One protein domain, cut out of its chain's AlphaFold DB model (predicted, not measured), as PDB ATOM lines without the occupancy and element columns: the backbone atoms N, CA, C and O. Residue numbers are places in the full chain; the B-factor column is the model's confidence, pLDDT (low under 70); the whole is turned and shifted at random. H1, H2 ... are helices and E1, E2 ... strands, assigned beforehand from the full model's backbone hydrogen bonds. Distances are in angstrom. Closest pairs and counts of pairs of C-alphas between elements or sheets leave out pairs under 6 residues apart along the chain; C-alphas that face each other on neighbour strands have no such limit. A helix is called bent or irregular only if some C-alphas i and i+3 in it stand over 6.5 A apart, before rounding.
ATOM      1  N   GLY A   3     234.269 262.591 273.637       94.56
ATOM      2  CA  GLY A   3     235.206 262.869 272.552       94.56
ATOM      3  C   GLY A   3     234.882 264.145 271.787       94.56
ATOM      4  O   GLY A   3     233.828 264.751 271.977       94.56
ATOM      5  N   GLU A   4     235.804 264.560 270.925       96.19
ATOM      6  CA  GLU A   4     235.613 265.695 270.022       96.19
ATOM      7  C   GLU A   4     234.906 265.266 268.735       96.19
ATOM      8  O   GLU A   4     235.256 264.250 268.133       96.19
ATOM      9  N   ILE A   5     233.933 266.055 268.277       96.94
ATOM     10  CA  ILE A   5     233.332 265.861 266.956       96.94
ATOM     11  C   ILE A   5     234.223 266.484 265.884       96.94
ATOM     12  O   ILE A   5     234.122 267.668 265.561       96.94
ATOM     13  N   VAL A   6     235.064 265.653 265.278       97.38
ATOM     14  CA  VAL A   6     236.015 266.073 264.235       97.38
ATOM     15  C   VAL A   6     235.381 266.131 262.842       97.38
ATOM     16  O   VAL A   6     235.853 266.844 261.953       97.38
ATOM     17  N   ARG A   7     234.280 265.396 262.627       97.00
ATOM     18  CA  ARG A   7     233.570 265.355 261.342       97.00
ATOM     19  C   ARG A   7     232.062 265.260 261.531       97.00
ATOM     20  O   ARG A   7     231.569 264.371 262.222       97.00
ATOM     21  N   THR A   8     231.334 266.093 260.799       97.50
ATOM     22  CA  THR A   8     229.884 265.989 260.630       97.50
ATOM     23  C   THR A   8     229.548 265.599 259.190       97.50
ATOM     24  O   THR A   8     230.302 265.888 258.259       97.50
ATOM     25  N   TYR A   9     228.449 264.876 258.996       96.38
ATOM     26  CA  TYR A   9     227.910 264.575 257.669       96.38
ATOM     27  C   TYR A   9     226.389 264.551 257.731       96.38
ATOM     28  O   TYR A   9     225.818 263.905 258.604       96.38
ATOM     29  N   ARG A  10     225.734 265.235 256.797       95.56
ATOM     30  CA  ARG A  10     224.279 265.285 256.704       95.56
ATOM     31  C   ARG A  10     223.826 264.563 255.444       95.56
ATOM     32  O   ARG A  10     224.221 264.913 254.338       95.56
ATOM     33  N   SER A  11     223.001 263.543 255.632       94.88
ATOM     34  CA  SER A  11     222.266 262.874 254.559       94.88
ATOM     35  C   SER A  11     220.819 263.371 254.529       94.88
ATOM     36  O   SER A  11     220.413 264.150 255.385       94.88
ATOM     37  N   ARG A  12     220.004 262.853 253.600       94.94
ATOM     38  CA  ARG A  12     218.556 263.122 253.581       94.94
ATOM     39  C   ARG A  12     217.811 262.602 254.818       94.94
ATOM     40  O   ARG A  12     216.723 263.080 255.084       94.94
ATOM     41  N   ARG A  13     218.348 261.598 255.521       96.81
ATOM     42  CA  ARG A  13     217.640 260.897 256.612       96.81
ATOM     43  C   ARG A  13     218.277 261.065 257.981       96.81
ATOM     44  O   ARG A  13     217.619 260.845 258.978       96.81
ATOM     45  N   ASN A  14     219.560 261.403 258.032       97.69
ATOM     46  CA  ASN A  14     220.333 261.402 259.268       97.69
ATOM     47  C   ASN A  14     221.418 262.471 259.234       97.69
ATOM     48  O   ASN A  14     222.050 262.694 258.193       97.69
ATOM     49  N   LEU A  15     221.675 263.066 260.391       97.88
ATOM     50  CA  LEU A  15     222.928 263.728 260.720       97.88
ATOM     51  C   LEU A  15     223.857 262.736 261.421       97.88
ATOM     52  O   LEU A  15     223.446 262.015 262.326       97.88
ATOM     53  N   TYR A  16     225.120 262.744 261.025       97.81
ATOM     54  CA  TYR A  16     226.180 261.946 261.618       97.81
ATOM     55  C   TYR A  16     227.182 262.868 262.304       97.81
ATOM     56  O   TYR A  16     227.736 263.758 261.653       97.81
ATOM     57  N   LEU A  17     227.455 262.624 263.585       97.94
ATOM     58  CA  LEU A  17     228.540 263.258 264.336       97.94
ATOM     59  C   LEU A  17     229.604 262.195 264.608       97.94
ATOM     60  O   LEU A  17     229.309 261.143 265.172       97.94
ATOM     61  N   ASN A  18     230.836 262.444 264.177       97.81
ATOM     62  CA  ASN A  18     231.893 261.439 264.190       97.81
ATOM     63  C   ASN A  18     233.058 261.897 265.055       97.81
ATOM     64  O   ASN A  18     233.574 263.004 264.874       97.81
ATOM     65  N   PHE A  19     233.512 260.993 265.920       96.56
ATOM     66  CA  PHE A  19     234.702 261.177 266.750       96.56
ATOM     67  C   PHE A  19     236.013 260.933 265.992       96.56
ATOM     68  O   PHE A  19     237.093 261.175 266.519       96.56
ATOM     69  N   HIS A  20     235.938 260.436 264.752       96.69
ATOM     70  CA  HIS A  20     237.103 260.120 263.933       96.69
ATOM     71  C   HIS A  20     236.802 260.316 262.432       96.69
ATOM     72  O   HIS A  20     235.668 260.071 262.008       96.69
ATOM     73  N   PRO A  21     237.784 260.700 261.586       95.00
ATOM     74  CA  PRO A  21     237.567 260.837 260.140       95.00
ATOM     75  C   PRO A  21     237.168 259.518 259.454       95.00
ATOM     76  O   PRO A  21     236.357 259.518 258.528       95.00
ATOM     77  N   ASN A  22     237.697 258.386 259.934       94.75
ATOM     78  CA  ASN A  22     237.365 257.037 259.456       94.75
ATOM     79  C   ASN A  22     236.064 256.495 260.087       94.75
ATOM     80  O   ASN A  22     236.066 255.487 260.786       94.75
ATOM     81  N   TRP A  23     234.938 257.158 259.846       91.44
ATOM     82  CA  TRP A  23     233.621 256.792 260.399       91.44
ATOM     83  C   TRP A  23     233.158 255.355 260.077       91.44
ATOM     84  O   TRP A  23     232.315 254.810 260.773       91.44
ATOM     85  N   LYS A  24     233.720 254.702 259.049       92.56
ATOM     86  CA  LYS A  24     233.395 253.303 258.708       92.56
ATOM     87  C   LYS A  24     233.936 252.284 259.717       92.56
ATOM     88  O   LYS A  24     233.500 251.141 259.703       92.56
ATOM     89  N   ARG A  25     234.922 252.665 260.536       93.69
ATOM     90  CA  ARG A  25     235.540 251.790 261.550       93.69
ATOM     91  C   ARG A  25     235.296 252.250 262.984       93.69
ATOM     92  O   ARG A  25     235.405 251.446 263.901       93.69
ATOM     93  N   TYR A  26     235.004 253.534 263.175       95.06
ATOM     94  CA  TYR A  26     234.905 254.165 264.489       95.06
ATOM     95  C   TYR A  26     233.473 254.598 264.784       95.06
ATOM     96  O   TYR A  26     232.657 254.741 263.882       95.06
ATOM     97  N   LEU A  27     233.195 254.825 266.065       96.12
ATOM     98  CA  LEU A  27     231.871 255.175 266.559       96.12
ATOM     99  C   LEU A  27     231.322 256.457 265.918       96.12
ATOM    100  O   LEU A  27     231.960 257.514 265.976       96.12
ATOM    101  N   SER A  28     230.097 256.368 265.406       97.50
ATOM    102  CA  SER A  28     229.299 257.516 264.966       97.50
ATOM    103  C   SER A  28     228.085 257.720 265.870       97.50
ATOM    104  O   SER A  28     227.426 256.766 266.280       97.50
ATOM    105  N   ILE A  29     227.740 258.977 266.131       97.94
ATOM    106  CA  ILE A  29     226.413 259.352 266.624       97.94
ATOM    107  C   ILE A  29     225.530 259.620 265.414       97.94
ATOM    108  O   ILE A  29     225.944 260.322 264.490       97.94
ATOM    109  N   VAL A  30     224.316 259.085 265.435       97.88
ATOM    110  CA  VAL A  30     223.316 259.248 264.383       97.88
ATOM    111  C   VAL A  30     222.100 259.941 264.974       97.88
ATOM    112  O   VAL A  30     221.487 259.427 265.908       97.88
ATOM    113  N   VAL A  31     221.747 261.099 264.424       98.12
ATOM    114  CA  VAL A  31     220.516 261.819 264.760       98.12
ATOM    115  C   VAL A  31     219.584 261.740 263.548       98.12
ATOM    116  O   VAL A  31     219.953 262.262 262.488       98.12
ATOM    117  N   PRO A  32     218.422 261.073 263.658       97.75
ATOM    118  CA  PRO A  32     217.434 261.031 262.584       97.75
ATOM    119  C   PRO A  32     216.943 262.428 262.201       97.75
ATOM    120  O   PRO A  32     216.874 263.320 263.046       97.75
ATOM    121  N   ASP A  33     216.616 262.619 260.925       97.00
ATOM    122  CA  ASP A  33     216.156 263.899 260.381       97.00
ATOM    123  C   ASP A  33     214.950 264.460 261.137       97.00
ATOM    124  O   ASP A  33     214.943 265.625 261.532       97.00
ATOM    125  N   GLU A  34     213.976 263.596 261.406       97.00
ATOM    126  CA  GLU A  34     212.739 263.924 262.104       97.00
ATOM    127  C   GLU A  34     212.965 264.475 263.523       97.00
ATOM    128  O   GLU A  34     212.120 265.202 264.044       97.00
ATOM    129  N   GLU A  35     214.120 264.195 264.133       97.50
ATOM    130  CA  GLU A  35     214.469 264.680 265.468       97.50
ATOM    131  C   GLU A  35     215.260 265.994 265.436       97.50
ATOM    132  O   GLU A  35     215.306 266.701 266.444       97.50
ATOM    133  N   LEU A  36     215.855 266.379 264.298       95.12
ATOM    134  CA  LEU A  36     216.776 267.525 264.213       95.12
ATOM    135  C   LEU A  36     216.149 268.856 264.617       95.12
ATOM    136  O   LEU A  36     216.863 269.753 265.066       95.12
ATOM    137  N   ALA A  37     214.827 268.991 264.508       95.50
ATOM    138  CA  ALA A  37     214.116 270.183 264.958       95.50
ATOM    139  C   ALA A  37     214.286 270.458 266.465       95.50
ATOM    140  O   ALA A  37     214.157 271.610 266.874       95.50
ATOM    141  N   ARG A  38     214.599 269.427 267.266       96.81
ATOM    142  CA  ARG A  38     214.841 269.510 268.716       96.81
ATOM    143  C   ARG A  38     216.297 269.825 269.072       96.81
ATOM    144  O   ARG A  38     216.591 270.101 270.231       96.81
ATOM    145  N   PHE A  39     217.214 269.767 268.106       96.31
ATOM    146  CA  PHE A  39     218.645 269.984 268.329       96.31
ATOM    147  C   PHE A  39     219.045 271.441 268.038       96.31
ATOM    148  O   PHE A  39     218.360 272.143 267.287       96.31
ATOM    149  N   PRO A  40     220.174 271.917 268.598       95.38
ATOM    150  CA  PRO A  40     220.719 273.236 268.293       95.38
ATOM    151  C   PRO A  40     220.967 273.451 266.793       95.38
ATOM    152  O   PRO A  40     221.386 272.537 266.081       95.38
ATOM    153  N   ARG A  41     220.754 274.684 266.319       93.69
ATOM    154  CA  ARG A  41     220.901 275.062 264.905       93.69
ATOM    155  C   ARG A  41     222.169 275.899 264.653       93.69
ATOM    156  O   ARG A  41     222.500 276.728 265.500       93.69
ATOM    157  N   PRO A  42     222.840 275.744 263.491       92.38
ATOM    158  CA  PRO A  42     222.638 274.687 262.498       92.38
ATOM    159  C   PRO A  42     223.236 273.368 263.011       92.38
ATOM    160  O   PRO A  42     224.395 273.362 263.441       92.38
ATOM    161  N   PRO A  43     222.504 272.246 262.977       83.56
ATOM    162  CA  PRO A  43     222.969 271.012 263.604       83.56
ATOM    163  C   PRO A  43     224.216 270.423 262.908       83.56
ATOM    164  O   PRO A  43     225.007 269.723 263.539       83.56
ATOM    165  N   GLU A  44     224.463 270.768 261.639       89.50
ATOM    166  CA  GLU A  44     225.644 270.368 260.864       89.50
ATOM    167  C   GLU A  44     226.952 270.977 261.379       89.50
ATOM    168  O   GLU A  44     228.020 270.373 261.229       89.50
ATOM    169  N   THR A  45     226.883 272.176 261.953       95.44
ATOM    170  CA  THR A  45     228.062 272.941 262.378       95.44
ATOM    171  C   THR A  45     228.131 273.109 263.883       95.44
ATOM    172  O   THR A  45     229.235 273.209 264.410       95.44
ATOM    173  N   PHE A  46     226.993 273.067 264.586       96.75
ATOM    174  CA  PHE A  46     226.933 273.342 266.016       96.75
ATOM    175  C   PHE A  46     227.886 272.458 266.821       96.75
ATOM    176  O   PHE A  46     228.634 272.974 267.637       96.75
ATOM    177  N   TYR A  47     227.909 271.144 266.592       96.25
ATOM    178  CA  TYR A  47     228.754 270.237 267.378       96.25
ATOM    179  C   TYR A  47     230.196 270.130 266.879       96.25
ATOM    180  O   TYR A  47     231.042 269.597 267.593       96.25
ATOM    181  N   ARG A  48     230.506 270.613 265.671       96.19
ATOM    182  CA  ARG A  48     231.825 270.424 265.058       96.19
ATOM    183  C   ARG A  48     232.914 271.139 265.870       96.19
ATOM    184  O   ARG A  48     232.767 272.308 266.207       96.19
ATOM    185  N   GLY A  49     233.996 270.425 266.177       95.25
ATOM    186  CA  GLY A  49     235.102 270.905 267.016       95.25
ATOM    187  C   GLY A  49     234.769 270.997 268.507       95.25
ATOM    188  O   GLY A  49     235.595 271.444 269.298       95.25
ATOM    189  N   LYS A  50     233.561 270.598 268.926       95.12
ATOM    190  CA  LYS A  50     233.191 270.555 270.342       95.12
ATOM    191  C   LYS A  50     233.511 269.187 270.918       95.12
ATOM    192  O   LYS A  50     233.247 268.155 270.295       95.12
ATOM    193  N   ARG A  51     234.014 269.186 272.150       96.31
ATOM    194  CA  ARG A  51     234.071 267.989 272.982       96.31
ATOM    195  C   ARG A  51     232.691 267.760 273.587       96.31
ATOM    196  O   ARG A  51     232.097 268.679 274.146       96.31
ATOM    197  N   ILE A  52     232.168 266.550 273.451       96.69
ATOM    198  CA  ILE A  52     230.851 266.182 273.964       96.69
ATOM    199  C   ILE A  52     230.936 264.922 274.816       96.69
ATOM    200  O   ILE A  52     231.829 264.091 274.630       96.69
ATOM    201  N   ARG A  53     229.956 264.753 275.698       97.38
ATOM    202  CA  ARG A  53     229.600 263.482 276.320       97.38
ATOM    203  C   ARG A  53     228.279 263.012 275.730       97.38
ATOM    204  O   ARG A  53     227.313 263.765 275.718       97.38
ATOM    205  N   VAL A  54     228.243 261.767 275.269       97.31
ATOM    206  CA  VAL A  54     227.033 261.116 274.755       97.31
ATOM    207  C   VAL A  54     226.671 259.898 275.598       97.31
ATOM    208  O   VAL A  54     227.544 259.085 275.942       97.31
ATOM    209  N   THR A  55     225.382 259.765 275.899       97.12
ATOM    210  CA  THR A  55     224.792 258.604 276.573       97.12
ATOM    211  C   THR A  55     223.797 257.930 275.637       97.12
ATOM    212  O   THR A  55     222.921 258.580 275.081       97.12
ATOM    213  N   GLY A  56     223.929 256.620 275.460       95.31
ATOM    214  CA  GLY A  56     223.031 255.836 274.623       95.31
ATOM    215  C   GLY A  56     223.570 254.431 274.396       95.31
ATOM    216  O   GLY A  56     224.700 254.115 274.780       95.31
ATOM    217  N   THR A  57     222.758 253.592 273.767       96.25
ATOM    218  CA  THR A  57     223.125 252.213 273.442       96.25
ATOM    219  C   THR A  57     223.998 252.180 272.195       96.25
ATOM    220  O   THR A  57     223.617 252.717 271.155       96.25
ATOM    221  N   VAL A  58     225.158 251.529 272.293       95.88
ATOM    222  CA  VAL A  58     226.011 251.246 271.134       95.88
ATOM    223  C   VAL A  58     225.484 250.001 270.428       95.88
ATOM    224  O   VAL A  58     225.304 248.961 271.058       95.88
ATOM    225  N   SER A  59     225.267 250.091 269.120       96.00
ATOM    226  CA  SER A  59     224.906 248.961 268.263       96.00
ATOM    227  C   SER A  59     225.782 248.924 267.014       96.00
ATOM    228  O   SER A  59     226.385 249.923 266.627       96.00
ATOM    229  N   LEU A  60     225.886 247.757 266.378       95.69
ATOM    230  CA  LEU A  60     226.574 247.614 265.097       95.69
ATOM    231  C   LEU A  60     225.582 247.809 263.952       95.69
ATOM    232  O   LEU A  60     224.526 247.182 263.918       95.69
ATOM    233  N   SER A  61     225.947 248.641 262.981       90.19
ATOM    234  CA  SER A  61     225.188 248.849 261.751       90.19
ATOM    235  C   SER A  61     226.153 248.910 260.573       90.19
ATOM    236  O   SER A  61     227.095 249.703 260.564       90.19
ATOM    237  N   GLN A  62     225.952 248.014 259.601       87.44
ATOM    238  CA  GLN A  62     226.826 247.843 258.430       87.44
ATOM    239  C   GLN A  62     228.314 247.662 258.793       87.44
ATOM    240  O   GLN A  62     229.201 248.165 258.108       87.44
ATOM    241  N   GLY A  63     228.592 246.959 259.896       92.31
ATOM    242  CA  GLY A  63     229.955 246.688 260.364       92.31
ATOM    243  C   GLY A  63     230.632 247.834 261.126       92.31
ATOM    244  O   GLY A  63     231.775 247.669 261.540       92.31
ATOM    245  N   ALA A  64     229.945 248.959 261.352       93.25
ATOM    246  CA  ALA A  64     230.452 250.085 262.134       93.25
ATOM    247  C   ALA A  64     229.627 250.291 263.418       93.25
ATOM    248  O   ALA A  64     228.399 250.144 263.384       93.25
ATOM    249  N   PRO A  65     230.257 250.644 264.553       96.50
ATOM    250  CA  PRO A  65     229.531 250.943 265.780       96.50
ATOM    251  C   PRO A  65     228.828 252.305 265.684       96.50
ATOM    252  O   PRO A  65     229.393 253.285 265.195       96.50
ATOM    253  N   GLN A  66     227.589 252.379 266.163       97.62
ATOM    254  CA  GLN A  66     226.745 253.573 266.121       97.62
ATOM    255  C   GLN A  66     225.971 253.757 267.431       97.62
ATOM    256  O   GLN A  66     225.665 252.789 268.123       97.62
ATOM    257  N   ILE A  67     225.627 255.007 267.749       97.56
ATOM    258  CA  ILE A  67     224.630 255.361 268.769       97.56
ATOM    259  C   ILE A  67     223.554 256.197 268.083       97.56
ATOM    260  O   ILE A  67     223.850 257.270 267.558       97.56
ATOM    261  N   VAL A  68     222.309 255.726 268.103       97.81
ATOM    262  CA  VAL A  68     221.166 256.497 267.597       97.81
ATOM    263  C   VAL A  68     220.613 257.360 268.727       97.81
ATOM    264  O   VAL A  68     220.246 256.838 269.778       97.81
ATOM    265  N   ILE A  69     220.543 258.672 268.510       97.62
ATOM    266  CA  ILE A  69     220.089 259.650 269.498       97.62
ATOM    267  C   ILE A  69     218.816 260.334 268.999       97.62
ATOM    268  O   ILE A  69     218.781 260.848 267.885       97.62
ATOM    269  N   ARG A  70     217.780 260.355 269.846       97.00
ATOM    270  CA  ARG A  70     216.471 260.974 269.555       97.00
ATOM    271  C   ARG A  70     216.125 262.171 270.447       97.00
ATOM    272  O   ARG A  70     215.046 262.735 270.328       97.00
ATOM    273  N   SER A  71     217.031 262.546 271.349       96.62
ATOM    274  CA  SER A  71     216.814 263.616 272.323       96.62
ATOM    275  C   SER A  71     218.112 264.398 272.543       96.62
ATOM    276  O   SER A  71     219.157 263.757 272.709       96.62
ATOM    277  N   PRO A  72     218.093 265.744 272.541       96.25
ATOM    278  CA  PRO A  72     219.297 266.552 272.735       96.25
ATOM    279  C   PRO A  72     219.943 266.350 274.113       96.25
ATOM    280  O   PRO A  72     221.158 266.467 274.232       96.25
ATOM    281  N   GLU A  73     219.175 265.959 275.132       97.12
ATOM    282  CA  GLU A  73     219.637 265.705 276.506       97.12
ATOM    283  C   GLU A  73     220.635 264.543 276.590       97.12
ATOM    284  O   GLU A  73     221.420 264.447 277.532       97.12
ATOM    285  N   ALA A  74     220.647 263.664 275.586       97.56
ATOM    286  CA  ALA A  74     221.626 262.592 275.494       97.56
ATOM    287  C   ALA A  74     223.028 263.090 275.098       97.56
ATOM    288  O   ALA A  74     223.977 262.303 275.141       97.56
ATOM    289  N   ILE A  75     223.166 264.364 274.704       97.19
ATOM    290  CA  ILE A  75     224.425 265.006 274.326       97.19
ATOM    291  C   ILE A  75     224.683 266.211 275.234       97.19
ATOM    292  O   ILE A  75     224.039 267.250 275.120       97.19
ATOM    293  N   ALA A  76     225.712 266.115 276.070       97.44
ATOM    294  CA  ALA A  76     226.239 267.254 276.811       97.44
ATOM    295  C   ALA A  76     227.468 267.823 276.091       97.44
ATOM    296  O   ALA A  76     228.418 267.091 275.809       97.44
ATOM    297  N   VAL A  77     227.477 269.128 275.812       96.62
ATOM    298  CA  VAL A  77     228.688 269.832 275.362       96.62
ATOM    299  C   VAL A  77     229.568 270.090 276.576       96.62
ATOM    300  O   VAL A  77     229.121 270.679 277.556       96.62
ATOM    301  N   LEU A  78     230.816 269.638 276.511       95.69
ATOM    302  CA  LEU A  78     231.792 269.815 277.577       95.69
ATOM    303  C   LEU A  78     232.580 271.114 277.362       95.69
ATOM    304  O   LEU A  78     232.747 271.549 276.215       95.69
TER     305      LEU A  78
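Overview. This is residues 3 to 78 of the 88 residues of an uncharacterized protein of Deltaproteobacteria bacterium (UniProt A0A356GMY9). A strongly twisted five-strand sheet makes one wall, and over one of its faces lie the small strand pair E4 and E7 and the short helix H2. The irregular helix H1, which follows E3 in the chain, only grazes the sheet with its residues 33 to 36, and residues 3 to 4 pair with residues 51 to 52 of E4. The 76 printed residues hold two named helices and seven named strands, E1 E2 E3 H1 H2 E4 E5 E6 E7. The mixed sheet has the order E1, E2, E3, E6, E5; the class is mixed, helices and strands. The whole is compact, radius of gyration of the C-alphas 11.1 A, and spans 30 by 24 by 21 A.

Along the chain. E1, residues 7 to 10, begins at C-alpha (233.570, 265.355, 261.342). E2, 14 to 18, and E3, 28 to 32, are each 12.6 A long; E6, 64 to 68, is 12.5 A and E5, 58 to 61, 9.7 A. H1 is 33 to 38, H2 43 to 46, E4 51 to 54; E7, 75 to 77, ends at C-alpha (228.688, 269.832, 275.362).

Arrangement. E1, E2 and E3 form a meander, each strand the antiparallel neighbour of the one before: N 9 and O 16 are 3.0 A apart, N 17 and O 29 2.9 A. E3 and E6 are parallel, with N 30 and O 67 at 2.8 A. E5 and E6 are an antiparallel hairpin, with N 66 and O 59 at 2.8 A. E4 and E7 are antiparallel, N 53 and O 76 at 2.8 A. H2 is on the sheet, height 8.2 A; the C-alphas of Thr 8 and Glu 44, closest between E1 and H2, are 6.1 A apart. H1 is irregular, C-alphas 34 and 37 being 7.0 A apart; 0 of 2 O i to N i+4 pairs but 2 of 3 O i to N i+3 pairs are within hydrogen-bond range, and H2 is too short for an i+4 pair.

Size, cuts and confidence. The C-alphas of Arg 41 and Gly 63, the two farthest apart, are 30.1 A apart. The printed part has no cut and no long link, and no printed residue is under 70 in pLDDT.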